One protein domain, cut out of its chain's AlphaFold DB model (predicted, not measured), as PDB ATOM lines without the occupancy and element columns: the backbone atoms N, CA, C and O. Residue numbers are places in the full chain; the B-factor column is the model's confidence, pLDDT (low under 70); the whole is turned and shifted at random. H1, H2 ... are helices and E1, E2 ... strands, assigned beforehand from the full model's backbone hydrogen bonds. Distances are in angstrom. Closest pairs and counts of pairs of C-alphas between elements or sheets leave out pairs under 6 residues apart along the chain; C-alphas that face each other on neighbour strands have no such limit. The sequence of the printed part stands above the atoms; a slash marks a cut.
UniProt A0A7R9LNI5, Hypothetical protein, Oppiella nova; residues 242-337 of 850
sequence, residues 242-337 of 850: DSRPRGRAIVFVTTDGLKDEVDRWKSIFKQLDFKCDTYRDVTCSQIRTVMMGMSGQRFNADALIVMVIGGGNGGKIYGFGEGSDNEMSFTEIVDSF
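AT A GLANCE: This is residues 242 to 337 of the 850 residues of the protein "Hypothetical protein" of Oppiella nova (UniProt A0A7R9LNI5). A small parallel sheet of three strands, E2, E1 and E3, forms the core, with the long helix H1 covering one face and H2 the other, both running back along the strands. Near the far ends of E1 and E3, on H2's side, a little hairpin of E4 and E5 adjoins the start of H2, and the short last helix H3 folds back side by side with H2, with a gap between them. The printed part has 96 residues with five named strands and three named helices in the order E1, H1, E2, H2, E3, E4, E5, H3. The class is mixed, helices and strands, and the whole is compact, with a radius of gyration of the C-alphas of 13.5 A and spans of 42 by 30 by 20 A.

IN THESE COORDINATES: E1, residues 247 to 253, begins at C-alpha 247 (25.896, -7.826, -47.858) and is 19.7 A long. H1 is residues 259 to 271, 18.7 A, and E2 is residues 274 to 279, 15.8 A. H2, residues 284 to 295, is 16.5 A long and begins at C-alpha 284 (28.063, 14.164, -39.404). E3 is residues 303 to 309, 19.8 A. E4, residues 316 to 318, is 6.7 A long, and E5, residues 327 to 329, 7.0 A. H3, residues 330 to 335, is 8.7 A long and ends at C-alpha 335 (32.957, 1.732, -33.097).

HOW THE PARTS SIT: The sheet runs E2, E1, E3. E1 and E3 are parallel at 11 degrees, with N 250 and O 305 2.8 A apart, within hydrogen-bond range. E2 and E1 are parallel at 21 degrees, with N 277 and O 249 at 2.9 A. E1, H1, E2 is a strand-helix-strand unit, two parallel neighbour strands with a helix between, and its crossover is right-handed. E2, H2, E3 is a split unit, with E1 between its strands in the sheet, also right-handed. H1 is on the sheet at a height of 9.3 A, over E2 and E1; its closest C-alphas to E2 are those of Lys 266 and Cys 276, 6.2 A. H2 is on the opposite face, over E1, at 9.8 A. The closest C-alphas of H2 and E5 are those of Cys 284 and Met 328, 6.0 A. E4 and E5 form an antiparallel hairpin, with N 317 and O 328 at 2.9 A. H2 and H3 are close but not clearly touching, Met 291 to Ile 333 at 7.4 A between C-alphas, at a shallow tilt of 28 degrees, the same way. H1 and H2 are apart. In H1, H2 and H3 every O i to N i+4 pair is within hydrogen-bond range.

THE WHOLE: The two C-alphas farthest apart are those of Asp 242 and Gly 323, 43.1 A. The printed part has no cut, and no link is long. Mean pLDDT of the printed part is 86.0; residues 259 to 260, 298 and 324 are under 70.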
ATOM      1  N   ASP A 242      28.299 -16.136 -49.261       80.38
ATOM      2  CA  ASP A 242      27.358 -16.860 -50.126       80.38
ATOM      3  C   ASP A 242      25.869 -16.546 -49.905       80.38
ATOM      4  O   ASP A 242      25.033 -16.991 -50.700       80.38
ATOM      5  N   SER A 243      25.558 -15.697 -48.921       82.12
ATOM      6  CA  SER A 243      24.265 -15.018 -48.763       82.12
ATOM      7  C   SER A 243      23.843 -14.209 -50.002       82.12
ATOM      8  O   SER A 243      24.646 -13.895 -50.889       82.12
ATOM      9  N   ARG A 244      22.536 -13.923 -50.099       85.88
ATOM     10  CA  ARG A 244      21.897 -13.224 -51.228       85.88
ATOM     11  C   ARG A 244      20.820 -12.252 -50.716       85.88
ATOM     12  O   ARG A 244      19.752 -12.724 -50.320       85.88
ATOM     13  N   PRO A 245      21.062 -10.923 -50.715       88.62
ATOM     14  CA  PRO A 245      22.304 -10.244 -51.123       88.62
ATOM     15  C   PRO A 245      23.500 -10.674 -50.259       88.62
ATOM     16  O   PRO A 245      23.306 -11.071 -49.115       88.62
ATOM     17  N   ARG A 246      24.728 -10.570 -50.786       86.75
ATOM     18  CA  ARG A 246      25.960 -10.932 -50.048       86.75
ATOM     19  C   ARG A 246      26.223 -10.048 -48.834       86.75
ATOM     20  O   ARG A 246      26.950 -10.424 -47.921       86.75
ATOM     21  N   GLY A 247      25.675  -8.839 -48.868       91.06
ATOM     22  CA  GLY A 247      25.896  -7.826 -47.858       91.06
ATOM     23  C   GLY A 247      25.109  -6.551 -48.116       91.06
ATOM     24  O   GLY A 247      24.304  -6.464 -49.052       91.06
ATOM     25  N   ARG A 248      25.361  -5.538 -47.287       91.31
ATOM     26  CA  ARG A 248      24.856  -4.171 -47.468       91.31
ATOM     27  C   ARG A 248      26.022  -3.247 -47.778       91.31
ATOM     28  O   ARG A 248      27.075  -3.387 -47.171       91.31
ATOM     29  N   ALA A 249      25.833  -2.326 -48.711       94.12
ATOM     30  CA  ALA A 249      26.752  -1.225 -48.947       94.12
ATOM     31  C   ALA A 249      26.042   0.072 -48.552       94.12
ATOM     32  O   ALA A 249      24.917   0.314 -48.992       94.12
ATOM     33  N   ILE A 250      26.675   0.872 -47.702       93.31
ATOM     34  CA  ILE A 250      26.207   2.198 -47.304       93.31
ATOM     35  C   ILE A 250      27.183   3.202 -47.902       93.31
ATOM     36  O   ILE A 250      28.363   3.172 -47.563       93.31
ATOM     37  N   VAL A 251      26.700   4.069 -48.788       93.94
ATOM     38  CA  VAL A 251      27.505   5.144 -49.383       93.94
ATOM     39  C   VAL A 251      27.010   6.479 -48.844       93.94
ATOM     40  O   VAL A 251      25.897   6.897 -49.169       93.94
ATOM     41  N   PHE A 252      27.830   7.128 -48.025       92.94
ATOM     42  CA  PHE A 252      27.662   8.510 -47.586       92.94
ATOM     43  C   PHE A 252      28.436   9.442 -48.521       92.94
ATOM     44  O   PHE A 252      29.568   9.142 -48.897       92.94
ATOM     45  N   VAL A 253      27.836  10.571 -48.880       91.56
ATOM     46  CA  VAL A 253      28.450  11.599 -49.728       91.56
ATOM     47  C   VAL A 253      28.312  12.929 -49.007       91.56
ATOM     48  O   VAL A 253      27.190  13.319 -48.684       91.56
ATOM     49  N   THR A 254      29.424  13.595 -48.708       88.81
ATOM     50  CA  THR A 254      29.435  14.799 -47.854       88.81
ATOM     51  C   THR A 254      29.746  16.087 -48.611       88.81
ATOM     52  O   THR A 254      29.677  17.167 -48.035       88.81
ATOM     53  N   THR A 255      30.034  15.997 -49.910       83.56
ATOM     54  CA  THR A 255      30.345  17.144 -50.775       83.56
ATOM     55  C   THR A 255      29.543  17.101 -52.071       83.56
ATOM     56  O   THR A 255      29.483  16.062 -52.738       83.56
ATOM     57  N   ASP A 256      28.999  18.254 -52.463       73.56
ATOM     58  CA  ASP A 256      28.383  18.465 -53.775       73.56
ATOM     59  C   ASP A 256      29.335  18.092 -54.931       73.56
ATOM     60  O   ASP A 256      30.557  18.193 -54.831       73.56
ATOM     61  N   GLY A 257      28.758  17.684 -56.065       70.81
ATOM     62  CA  GLY A 257      29.488  17.433 -57.316       70.81
ATOM     63  C   GLY A 257      29.880  15.976 -57.594       70.81
ATOM     64  O   GLY A 257      29.906  15.584 -58.759       70.81
ATOM     65  N   LEU A 258      30.068  15.121 -56.580       74.38
ATOM     66  CA  LEU A 258      30.561  13.733 -56.753       74.38
ATOM     67  C   LEU A 258      29.505  12.722 -57.264       74.38
ATOM     68  O   LEU A 258      29.605  11.511 -57.067       74.38
ATOM     69  N   LYS A 259      28.454  13.206 -57.934       68.88
ATOM     70  CA  LYS A 259      27.284  12.417 -58.356       68.88
ATOM     71  C   LYS A 259      27.649  11.203 -59.217       68.88
ATOM     72  O   LYS A 259      27.125  10.112 -58.978       68.88
ATOM     73  N   ASP A 260      28.514  11.392 -60.208       69.62
ATOM     74  CA  ASP A 260      28.787  10.367 -61.220       69.62
ATOM     75  C   ASP A 260      29.688   9.247 -60.666       69.62
ATOM     76  O   ASP A 260      29.514   8.077 -61.014       69.62
ATOM     77  N   GLU A 261      30.566   9.567 -59.708       75.25
ATOM     78  CA  GLU A 261      31.319   8.582 -58.919       75.25
ATOM     79  C   GLU A 261      30.393   7.737 -58.039       75.25
ATOM     80  O   GLU A 261      30.538   6.519 -57.942       75.25
ATOM     81  N   VAL A 262      29.397   8.370 -57.419       83.19
ATOM     82  CA  VAL A 262      28.434   7.702 -56.534       83.19
ATOM     83  C   VAL A 262      27.555   6.724 -57.311       83.19
ATOM     84  O   VAL A 262      27.313   5.607 -56.848       83.19
ATOM     85  N   ASP A 263      27.094   7.108 -58.502       80.56
ATOM     86  CA  ASP A 263      26.295   6.225 -59.352       80.56
ATOM     87  C   ASP A 263      27.160   5.104 -59.992       80.56
ATOM     88  O   ASP A 263      26.682   3.968 -60.122       80.56
ATOM     89  N   ARG A 264      28.465   5.342 -60.232       79.19
ATOM     90  CA  ARG A 264      29.477   4.304 -60.539       79.19
ATOM     91  C   ARG A 264      29.639   3.299 -59.389       79.19
ATOM     92  O   ARG A 264      29.449   2.099 -59.605       79.19
ATOM     93  N   TRP A 265      29.914   3.746 -58.162       86.44
ATOM     94  CA  TRP A 265      30.050   2.869 -56.984       86.44
ATOM     95  C   TRP A 265      28.782   2.056 -56.707       86.44
ATOM     96  O   TRP A 265      28.837   0.858 -56.419       86.44
ATOM     97  N   LYS A 266      27.610   2.665 -56.892       86.19
ATOM     98  CA  LYS A 266      26.315   1.983 -56.801       86.19
ATOM     99  C   LYS A 266      26.149   0.871 -57.841       86.19
ATOM    100  O   LYS A 266      25.571  -0.170 -57.523       86.19
ATOM    101  N   SER A 267      26.680   1.054 -59.052       82.56
ATOM    102  CA  SER A 267      26.733   0.011 -60.085       82.56
ATOM    103  C   SER A 267      27.663  -1.147 -59.690       82.56
ATOM    104  O   SER A 267      27.269  -2.310 -59.799       82.56
ATOM    105  N   ILE A 268      28.848  -0.837 -59.150       84.62
ATOM    106  CA  ILE A 268      29.834  -1.814 -58.648       84.62
ATOM    107  C   ILE A 268      29.224  -2.684 -57.542       84.62
ATOM    108  O   ILE A 268      29.170  -3.907 -57.674       84.62
ATOM    109  N   PHE A 269      28.687  -2.077 -56.478       90.69
ATOM    110  CA  PHE A 269      28.097  -2.828 -55.364       90.69
ATOM    111  C   PHE A 269      26.893  -3.677 -55.799       90.69
ATOM    112  O   PHE A 269      26.734  -4.805 -55.332       90.69
ATOM    113  N   LYS A 270      26.089  -3.195 -56.757       86.94
ATOM    114  CA  LYS A 270      24.987  -3.973 -57.339       86.94
ATOM    115  C   LYS A 270      25.484  -5.201 -58.120       86.94
ATOM    116  O   LYS A 270      24.866  -6.256 -58.021       86.94
ATOM    117  N   GLN A 271      26.590  -5.099 -58.861       82.31
ATOM    118  CA  GLN A 271      27.207  -6.235 -59.569       82.31
ATOM    119  C   GLN A 271      27.885  -7.236 -58.622       82.31
ATOM    120  O   GLN A 271      27.874  -8.440 -58.875       82.31
ATOM    121  N   LEU A 272      28.410  -6.764 -57.487       85.94
ATOM    122  CA  LEU A 272      28.860  -7.627 -56.390       85.94
ATOM    123  C   LEU A 272      27.697  -8.321 -55.651       85.94
ATOM    124  O   LEU A 272      27.953  -9.227 -54.856       85.94
ATOM    125  N   ASP A 273      26.442  -7.972 -55.957       88.19
ATOM    126  CA  ASP A 273      25.209  -8.443 -55.308       88.19
ATOM    127  C   ASP A 273      25.093  -8.015 -53.830       88.19
ATOM    128  O   ASP A 273      24.680  -8.777 -52.956       88.19
ATOM    129  N   PHE A 274      25.481  -6.767 -53.550       92.19
ATOM    130  CA  PHE A 274      25.211  -6.069 -52.292       92.19
ATOM    131  C   PHE A 274      23.956  -5.196 -52.420       92.19
ATOM    132  O   PHE A 274      23.724  -4.545 -53.443       92.19
ATOM    133  N   LYS A 275      23.174  -5.092 -51.338       92.06
ATOM    134  CA  LYS A 275      22.131  -4.064 -51.229       92.06
ATOM    135  C   LYS A 275      22.800  -2.706 -50.994       92.06
ATOM    136  O   LYS A 275      23.224  -2.432 -49.876       92.06
ATOM    137  N   CYS A 276      22.886  -1.868 -52.024       93.50
ATOM    138  CA  CYS A 276      23.448  -0.521 -51.910       93.50
ATOM    139  C   CYS A 276      22.378   0.517 -51.528       93.50
ATOM    140  O   CYS A 276      21.452   0.769 -52.305       93.50
ATOM    141  N   ASP A 277      22.529   1.126 -50.351       93.06
ATOM    142  CA  ASP A 277      21.803   2.318 -49.908       93.06
ATOM    143  C   ASP A 277      22.741   3.542 -50.024       93.06
ATOM    144  O   ASP A 277      23.940   3.449 -49.760       93.06
ATOM    145  N   THR A 278      22.214   4.695 -50.447       92.94
ATOM    146  CA  THR A 278      23.007   5.903 -50.743       92.94
ATOM    147  C   THR A 278      22.407   7.112 -50.037       92.94
ATOM    148  O   THR A 278      21.216   7.374 -50.201       92.94
ATOM    149  N   TYR A 279      23.235   7.865 -49.321       92.50
ATOM    150  CA  TYR A 279      22.884   9.097 -48.623       92.50
ATOM    151  C   TYR A 279      23.781  10.215 -49.155       92.50
ATOM    152  O   TYR A 279      25.000  10.064 -49.163       92.50
ATOM    153  N   ARG A 280      23.181  11.300 -49.646       91.44
ATOM    154  CA  ARG A 280      23.900  12.447 -50.213       91.44
ATOM    155  C   ARG A 280      23.720  13.673 -49.332       91.44
ATOM    156  O   ARG A 280      22.720  13.762 -48.622       91.44
ATOM    157  N   ASP A 281      24.696  14.565 -49.417       89.50
ATOM    158  CA  ASP A 281      24.679  15.914 -48.860       89.50
ATOM    159  C   ASP A 281      24.478  15.883 -47.328       89.50
ATOM    160  O   ASP A 281      23.715  16.657 -46.750       89.50
ATOM    161  N   VAL A 282      25.135  14.907 -46.673       90.25
ATOM    162  CA  VAL A 282      24.897  14.549 -45.264       90.25
ATOM    163  C   VAL A 282      25.852  15.203 -44.265       90.25
ATOM    164  O   VAL A 282      27.072  15.166 -44.424       90.25
ATOM    165  N   THR A 283      25.296  15.715 -43.164       92.50
ATOM    166  CA  THR A 283      26.054  16.180 -41.987       92.50
ATOM    167  C   THR A 283      26.590  15.007 -41.155       92.50
ATOM    168  O   THR A 283      26.095  13.878 -41.260       92.50
ATOM    169  N   CYS A 284      27.556  15.241 -40.258       93.19
ATOM    170  CA  CYS A 284      28.063  14.164 -39.404       93.19
ATOM    171  C   CYS A 284      26.981  13.608 -38.457       93.19
ATOM    172  O   CYS A 284      26.900  12.392 -38.292       93.19
ATOM    173  N   SER A 285      26.076  14.428 -37.909       92.44
ATOM    174  CA  SER A 285      24.925  13.949 -37.119       92.44
ATOM    175  C   SER A 285      23.951  13.076 -37.917       92.44
ATOM    176  O   SER A 285      23.385  12.123 -37.369       92.44
ATOM    177  N   GLN A 286      23.783  13.325 -39.217       93.50
ATOM    178  CA  GLN A 286      22.999  12.453 -40.093       93.50
ATOM    179  C   GLN A 286      23.714  11.117 -40.335       93.50
ATOM    180  O   GLN A 286      23.066  10.071 -40.268       93.50
ATOM    181  N   ILE A 287      25.041  11.124 -40.509       94.19
ATOM    182  CA  ILE A 287      25.853   9.895 -40.579       94.19
ATOM    183  C   ILE A 287      25.717   9.095 -39.270       94.19
ATOM    184  O   ILE A 287      25.337   7.924 -39.330       94.19
ATOM    185  N   ARG A 288      25.885   9.721 -38.090       92.44
ATOM    186  CA  ARG A 288      25.646   9.102 -36.759       92.44
ATOM    187  C   ARG A 288      24.271   8.435 -36.690       92.44
ATOM    188  O   ARG A 288      24.159   7.257 -36.356       92.44
ATOM    189  N   THR A 289      23.230   9.174 -37.076       93.25
ATOM    190  CA  THR A 289      21.834   8.710 -37.048       93.25
ATOM    191  C   THR A 289      21.612   7.489 -37.947       93.25
ATOM    192  O   THR A 289      20.940   6.538 -37.541       93.25
ATOM    193  N   VAL A 290      22.195   7.472 -39.152       93.00
ATOM    194  CA  VAL A 290      22.118   6.313 -40.054       93.00
ATOM    195  C   VAL A 290      22.902   5.129 -39.489       93.00
ATOM    196  O   VAL A 290      22.366   4.025 -39.487       93.00
ATOM    197  N   MET A 291      24.120   5.326 -38.976       92.19
ATOM    198  CA  MET A 291      24.945   4.238 -38.430       92.19
ATOM    199  C   MET A 291      24.299   3.575 -37.207       92.19
ATOM    200  O   MET A 291      24.137   2.357 -37.202       92.19
ATOM    201  N   MET A 292      23.816   4.355 -36.234       88.19
ATOM    202  CA  MET A 292      23.057   3.841 -35.083       88.19
ATOM    203  C   MET A 292      21.764   3.132 -35.513       88.19
ATOM    204  O   MET A 292      21.426   2.057 -35.018       88.19
ATOM    205  N   GLY A 293      21.038   3.717 -36.472       86.88
ATOM    206  CA  GLY A 293      19.840   3.107 -37.045       86.88
ATOM    207  C   GLY A 293      20.122   1.814 -37.816       86.88
ATOM    208  O   GLY A 293      19.193   1.043 -38.054       86.88
ATOM    209  N   MET A 294      21.378   1.572 -38.200       85.38
ATOM    210  CA  MET A 294      21.845   0.415 -38.960       85.38
ATOM    211  C   MET A 294      22.401  -0.702 -38.079       85.38
ATOM    212  O   MET A 294      22.031  -1.854 -38.296       85.38
ATOM    213  N   SER A 295      23.229  -0.396 -37.076       84.88
ATOM    214  CA  SER A 295      23.783  -1.408 -36.162       84.88
ATOM    215  C   SER A 295      22.701  -2.109 -35.332       84.88
ATOM    216  O   SER A 295      22.815  -3.302 -35.052       84.88
ATOM    217  N   GLY A 296      21.592  -1.417 -35.042       79.25
ATOM    218  CA  GLY A 296      20.392  -1.994 -34.424       79.25
ATOM    219  C   GLY A 296      19.480  -2.824 -35.351       79.25
ATOM    220  O   GLY A 296      18.497  -3.396 -34.872       79.25
ATOM    221  N   GLN A 297      19.738  -2.906 -36.666       77.56
ATOM    222  CA  GLN A 297      18.906  -3.678 -37.604       77.56
ATOM    223  C   GLN A 297      19.425  -5.107 -37.791       77.56
ATOM    224  O   GLN A 297      20.492  -5.314 -38.362       77.56
ATOM    225  N   ARG A 298      18.605  -6.114 -37.443       69.56
ATOM    226  CA  ARG A 298      18.865  -7.519 -37.810       69.56
ATOM    227  C   ARG A 298      19.015  -7.659 -39.325       69.56
ATOM    228  O   ARG A 298      18.032  -7.537 -40.058       69.56
ATOM    229  N   PHE A 299      20.230  -7.945 -39.780       70.81
ATOM    230  CA  PHE A 299      20.571  -8.042 -41.192       70.81
ATOM    231  C   PHE A 299      21.121  -9.435 -41.515       70.81
ATOM    232  O   PHE A 299      22.098  -9.875 -40.926       70.81
ATOM    233  N   ASN A 300      20.456 -10.147 -42.428       77.56
ATOM    234  CA  ASN A 300      20.802 -11.520 -42.806       77.56
ATOM    235  C   ASN A 300      21.637 -11.530 -44.095       77.56
ATOM    236  O   ASN A 300      21.108 -11.783 -45.180       77.56
ATOM    237  N   ALA A 301      22.920 -11.206 -43.962       83.19
ATOM    238  CA  ALA A 301      23.935 -11.367 -44.997       83.19
ATOM    239  C   ALA A 301      25.326 -11.451 -44.349       83.19
ATOM    240  O   ALA A 301      25.465 -11.163 -43.163       83.19
ATOM    241  N   ASP A 302      26.347 -11.826 -45.117       85.00
ATOM    242  CA  ASP A 302      27.671 -12.126 -44.556       85.00
ATOM    243  C   ASP A 302      28.602 -10.905 -44.434       85.00
ATOM    244  O   ASP A 302      29.641 -10.996 -43.785       85.00
ATOM    245  N   ALA A 303      28.263  -9.774 -45.065       90.25
ATOM    246  CA  ALA A 303      29.130  -8.598 -45.117       90.25
ATOM    247  C   ALA A 303      28.401  -7.252 -44.968       90.25
ATOM    248  O   ALA A 303      27.258  -7.060 -45.399       90.25
ATOM    249  N   LEU A 304      29.136  -6.270 -44.449       91.12
ATOM    250  CA  LEU A 304      28.803  -4.849 -44.478       91.12
ATOM    251  C   LEU A 304      29.957  -4.085 -45.139       91.12
ATOM    252  O   LEU A 304      31.121  -4.340 -44.852       91.12
ATOM    253  N   ILE A 305      29.622  -3.139 -46.012       93.44
ATOM    254  CA  ILE A 305      30.533  -2.135 -46.556       93.44
ATOM    255  C   ILE A 305      29.990  -0.768 -46.145       93.44
ATOM    256  O   ILE A 305      28.818  -0.467 -46.384       93.44
ATOM    257  N   VAL A 306      30.849   0.066 -45.565       92.56
ATOM    258  CA  VAL A 306      30.579   1.487 -45.323       92.56
ATOM    259  C   VAL A 306      31.602   2.287 -46.114       92.56
ATOM    260  O   VAL A 306      32.795   2.011 -46.053       92.56
ATOM    261  N   MET A 307      31.120   3.251 -46.887       93.19
ATOM    262  CA  MET A 307      31.909   4.117 -47.752       93.19
ATOM    263  C   MET A 307      31.495   5.561 -47.488       93.19
ATOM    264  O   MET A 307      30.303   5.866 -47.449       93.19
ATOM    265  N   VAL A 308      32.476   6.442 -47.322       91.00
ATOM    266  CA  VAL A 308      32.280   7.892 -47.233       91.00
ATOM    267  C   VAL A 308      33.057   8.526 -48.378       91.00
ATOM    268  O   VAL A 308      34.211   8.164 -48.597       91.00
ATOM    269  N   ILE A 309      32.421   9.435 -49.115       89.69
ATOM    270  CA  ILE A 309      33.024  10.149 -50.242       89.69
ATOM    271  C   ILE A 309      32.853  11.656 -50.015       89.69
ATOM    272  O   ILE A 309      31.727  12.145 -49.907       89.69
ATOM    273  N   GLY A 310      33.967  12.379 -49.924       88.75
ATOM    274  CA  GLY A 310      34.002  13.816 -49.658       88.75
ATOM    275  C   GLY A 310      35.289  14.234 -48.949       88.75
ATOM    276  O   GLY A 310      36.297  13.528 -49.013       88.75
ATOM    277  N   GLY A 311      35.263  15.389 -48.282       83.75
ATOM    278  CA  GLY A 311      36.427  15.933 -47.576       83.75
ATOM    279  C   GLY A 311      36.813  15.149 -46.314       83.75
ATOM    280  O   GLY A 311      35.984  14.497 -45.680       83.75
ATOM    281  N   GLY A 312      38.080  15.258 -45.911       86.00
ATOM    282  CA  GLY A 312      38.594  14.700 -44.660       86.00
ATOM    283  C   GLY A 312      40.043  15.111 -44.391       86.00
ATOM    284  O   GLY A 312      40.718  15.646 -45.270       86.00
ATOM    285  N   ASN A 313      40.520  14.873 -43.169       83.62
ATOM    286  CA  ASN A 313      41.892  15.163 -42.740       83.62
ATOM    287  C   ASN A 313      42.256  14.328 -41.500       83.62
ATOM    288  O   ASN A 313      41.420  14.151 -40.618       83.62
ATOM    289  N   GLY A 314      43.499  13.846 -41.396       74.50
ATOM    290  CA  GLY A 314      44.085  13.381 -40.128       74.50
ATOM    291  C   GLY A 314      43.277  12.342 -39.338       74.50
ATOM    292  O   GLY A 314      43.235  12.409 -38.113       74.50
ATOM    293  N   GLY A 315      42.596  11.411 -40.013       82.94
ATOM    294  CA  GLY A 315      41.740  10.407 -39.363       82.94
ATOM    295  C   GLY A 315      40.274  10.826 -39.149       82.94
ATOM    296  O   GLY A 315      39.523  10.101 -38.490       82.94
ATOM    297  N   LYS A 316      39.859  11.968 -39.708       89.88
ATOM    298  CA  LYS A 316      38.481  12.478 -39.719       89.88
ATOM    299  C   LYS A 316      37.909  12.565 -41.132       89.88
ATOM    300  O   LYS A 316      38.643  12.825 -42.088       89.88
ATOM    301  N   ILE A 317      36.588  12.452 -41.223       90.88
ATOM    302  CA  ILE A 317      35.785  12.912 -42.362       90.88
ATOM    303  C   ILE A 317      35.193  14.291 -42.062       90.88
ATOM    304  O   ILE A 317      34.972  14.635 -40.894       90.88
ATOM    305  N   TYR A 318      34.888  15.033 -43.122       91.44
ATOM    306  CA  TYR A 318      34.066  16.235 -43.063       91.44
ATOM    307  C   TYR A 318      32.651  15.955 -43.564       91.44
ATOM    308  O   TYR A 318      32.467  15.193 -44.515       91.44
ATOM    309  N   GLY A 319      31.660  16.540 -42.894       89.50
ATOM    310  CA  GLY A 319      30.250  16.484 -43.272       89.50
ATOM    311  C   GLY A 319      29.888  17.520 -44.339       89.50
ATOM    312  O   GLY A 319      30.732  18.255 -44.847       89.50
ATOM    313  N   PHE A 320      28.604  17.582 -44.680       88.69
ATOM    314  CA  PHE A 320      28.057  18.662 -45.493       88.69
ATOM    315  C   PHE A 320      27.693  19.870 -44.613       88.69
ATOM    316  O   PHE A 320      26.858  19.754 -43.715       88.69
ATOM    317  N   GLY A 321      28.284  21.037 -44.891       81.12
ATOM    318  CA  GLY A 321      27.986  22.310 -44.218       81.12
ATOM    319  C   GLY A 321      29.067  22.801 -43.244       81.12
ATOM    320  O   GLY A 321      30.105  22.176 -43.059       81.12
ATOM    321  N   GLU A 322      28.824  23.956 -42.622       72.12
ATOM    322  CA  GLU A 322      29.749  24.597 -41.675       72.12
ATOM    323  C   GLU A 322      29.294  24.422 -40.215       72.12
ATOM    324  O   GLU A 322      28.098  24.384 -39.922       72.12
ATOM    325  N   GLY A 323      30.249  24.370 -39.279       70.56
ATOM    326  CA  GLY A 323      29.992  24.364 -37.833       70.56
ATOM    327  C   GLY A 323      30.590  23.170 -37.085       70.56
ATOM    328  O   GLY A 323      31.397  22.412 -37.618       70.56
ATOM    329  N   SER A 324      30.196  22.996 -35.821       64.38
ATOM    330  CA  SER A 324      30.734  21.957 -34.925       64.38
ATOM    331  C   SER A 324      30.277  20.526 -35.243       64.38
ATOM    332  O   SER A 324      30.882  19.581 -34.745       64.38
ATOM    333  N   ASP A 325      29.256  20.347 -36.088       76.06
ATOM    334  CA  ASP A 325      28.830  19.043 -36.628       76.06
ATOM    335  C   ASP A 325      29.433  18.749 -38.020       76.06
ATOM    336  O   ASP A 325      28.983  17.847 -38.725       76.06
ATOM    337  N   ASN A 326      30.461  19.503 -38.427       84.50
ATOM    338  CA  ASN A 326      31.204  19.228 -39.656       84.50
ATOM    339  C   ASN A 326      32.281  18.137 -39.475       84.50
ATOM    340  O   ASN A 326      32.847  17.689 -40.459       84.50
ATOM    341  N   GLU A 327      32.594  17.683 -38.254       90.19
ATOM    342  CA  GLU A 327      33.641  16.671 -38.029       90.19
ATOM    343  C   GLU A 327      33.127  15.349 -37.419       90.19
ATOM    344  O   GLU A 327      32.289  15.307 -36.509       90.19
ATOM    345  N   MET A 328      33.711  14.245 -37.892       91.06
ATOM    346  CA  MET A 328      33.571  12.889 -37.348       91.06
ATOM    347  C   MET A 328      34.889  12.129 -37.535       91.06
ATOM    348  O   MET A 328      35.505  12.220 -38.595       91.06
ATOM    349  N   SER A 329      35.330  11.356 -36.539       90.62
ATOM    350  CA  SER A 329      36.490  10.466 -36.694       90.62
ATOM    351  C   SER A 329      36.106   9.167 -37.409       90.62
ATOM    352  O   SER A 329      34.988   8.672 -37.263       90.62
ATOM    353  N   PHE A 330      37.050   8.537 -38.118       85.06
ATOM    354  CA  PHE A 330      36.825   7.175 -38.625       85.06
ATOM    355  C   PHE A 330      36.581   6.165 -37.490       85.06
ATOM    356  O   PHE A 330      35.882   5.178 -37.704       85.06
ATOM    357  N   THR A 331      37.105   6.409 -36.281       88.06
ATOM    358  CA  THR A 331      36.844   5.540 -35.122       88.06
ATOM    359  C   THR A 331      35.363   5.519 -34.762       88.06
ATOM    360  O   THR A 331      34.823   4.438 -34.602       88.06
ATOM    361  N   GLU A 332      34.656   6.655 -34.776       90.19
ATOM    362  CA  GLU A 332      33.213   6.705 -34.487       90.19
ATOM    363  C   GLU A 332      32.383   5.853 -35.475       90.19
ATOM    364  O   GLU A 332      31.386   5.229 -35.097       90.19
ATOM    365  N   ILE A 333      32.834   5.762 -36.732       87.62
ATOM    366  CA  ILE A 333      32.250   4.884 -37.758       87.62
ATOM    367  C   ILE A 333      32.518   3.408 -37.433       87.62
ATOM    368  O   ILE A 333      31.599   2.594 -37.486       87.62
ATOM    369  N   VAL A 334      33.758   3.052 -37.085       85.88
ATOM    370  CA  VAL A 334      34.153   1.669 -36.755       85.88
ATOM    371  C   VAL A 334      33.489   1.194 -35.461       85.88
ATOM    372  O   VAL A 334      32.892   0.119 -35.432       85.88
ATOM    373  N   ASP A 335      33.524   2.015 -34.415       87.31
ATOM    374  CA  ASP A 335      32.957   1.732 -33.097       87.31
ATOM    375  C   ASP A 335      31.447   1.475 -33.190       87.31
ATOM    376  O   ASP A 335      30.935   0.582 -32.512       87.31
ATOM    377  N   SER A 336      30.739   2.169 -34.092       87.62
ATOM    378  CA  SER A 336      29.313   1.937 -34.383       87.62
ATOM    379  C   SER A 336      28.998   0.512 -34.871       87.62
ATOM    380  O   SER A 336      27.870   0.050 -34.688       87.62
ATOM    381  N   PHE A 337      29.973  -0.194 -35.456       87.75
ATOM    382  CA  PHE A 337      29.838  -1.560 -35.985       87.75
ATOM    383  C   PHE A 337      30.711  -2.604 -35.264       87.75
ATOM    384  O   PHE A 337      30.779  -3.749 -35.704       87.75
TER     385      PHE A 337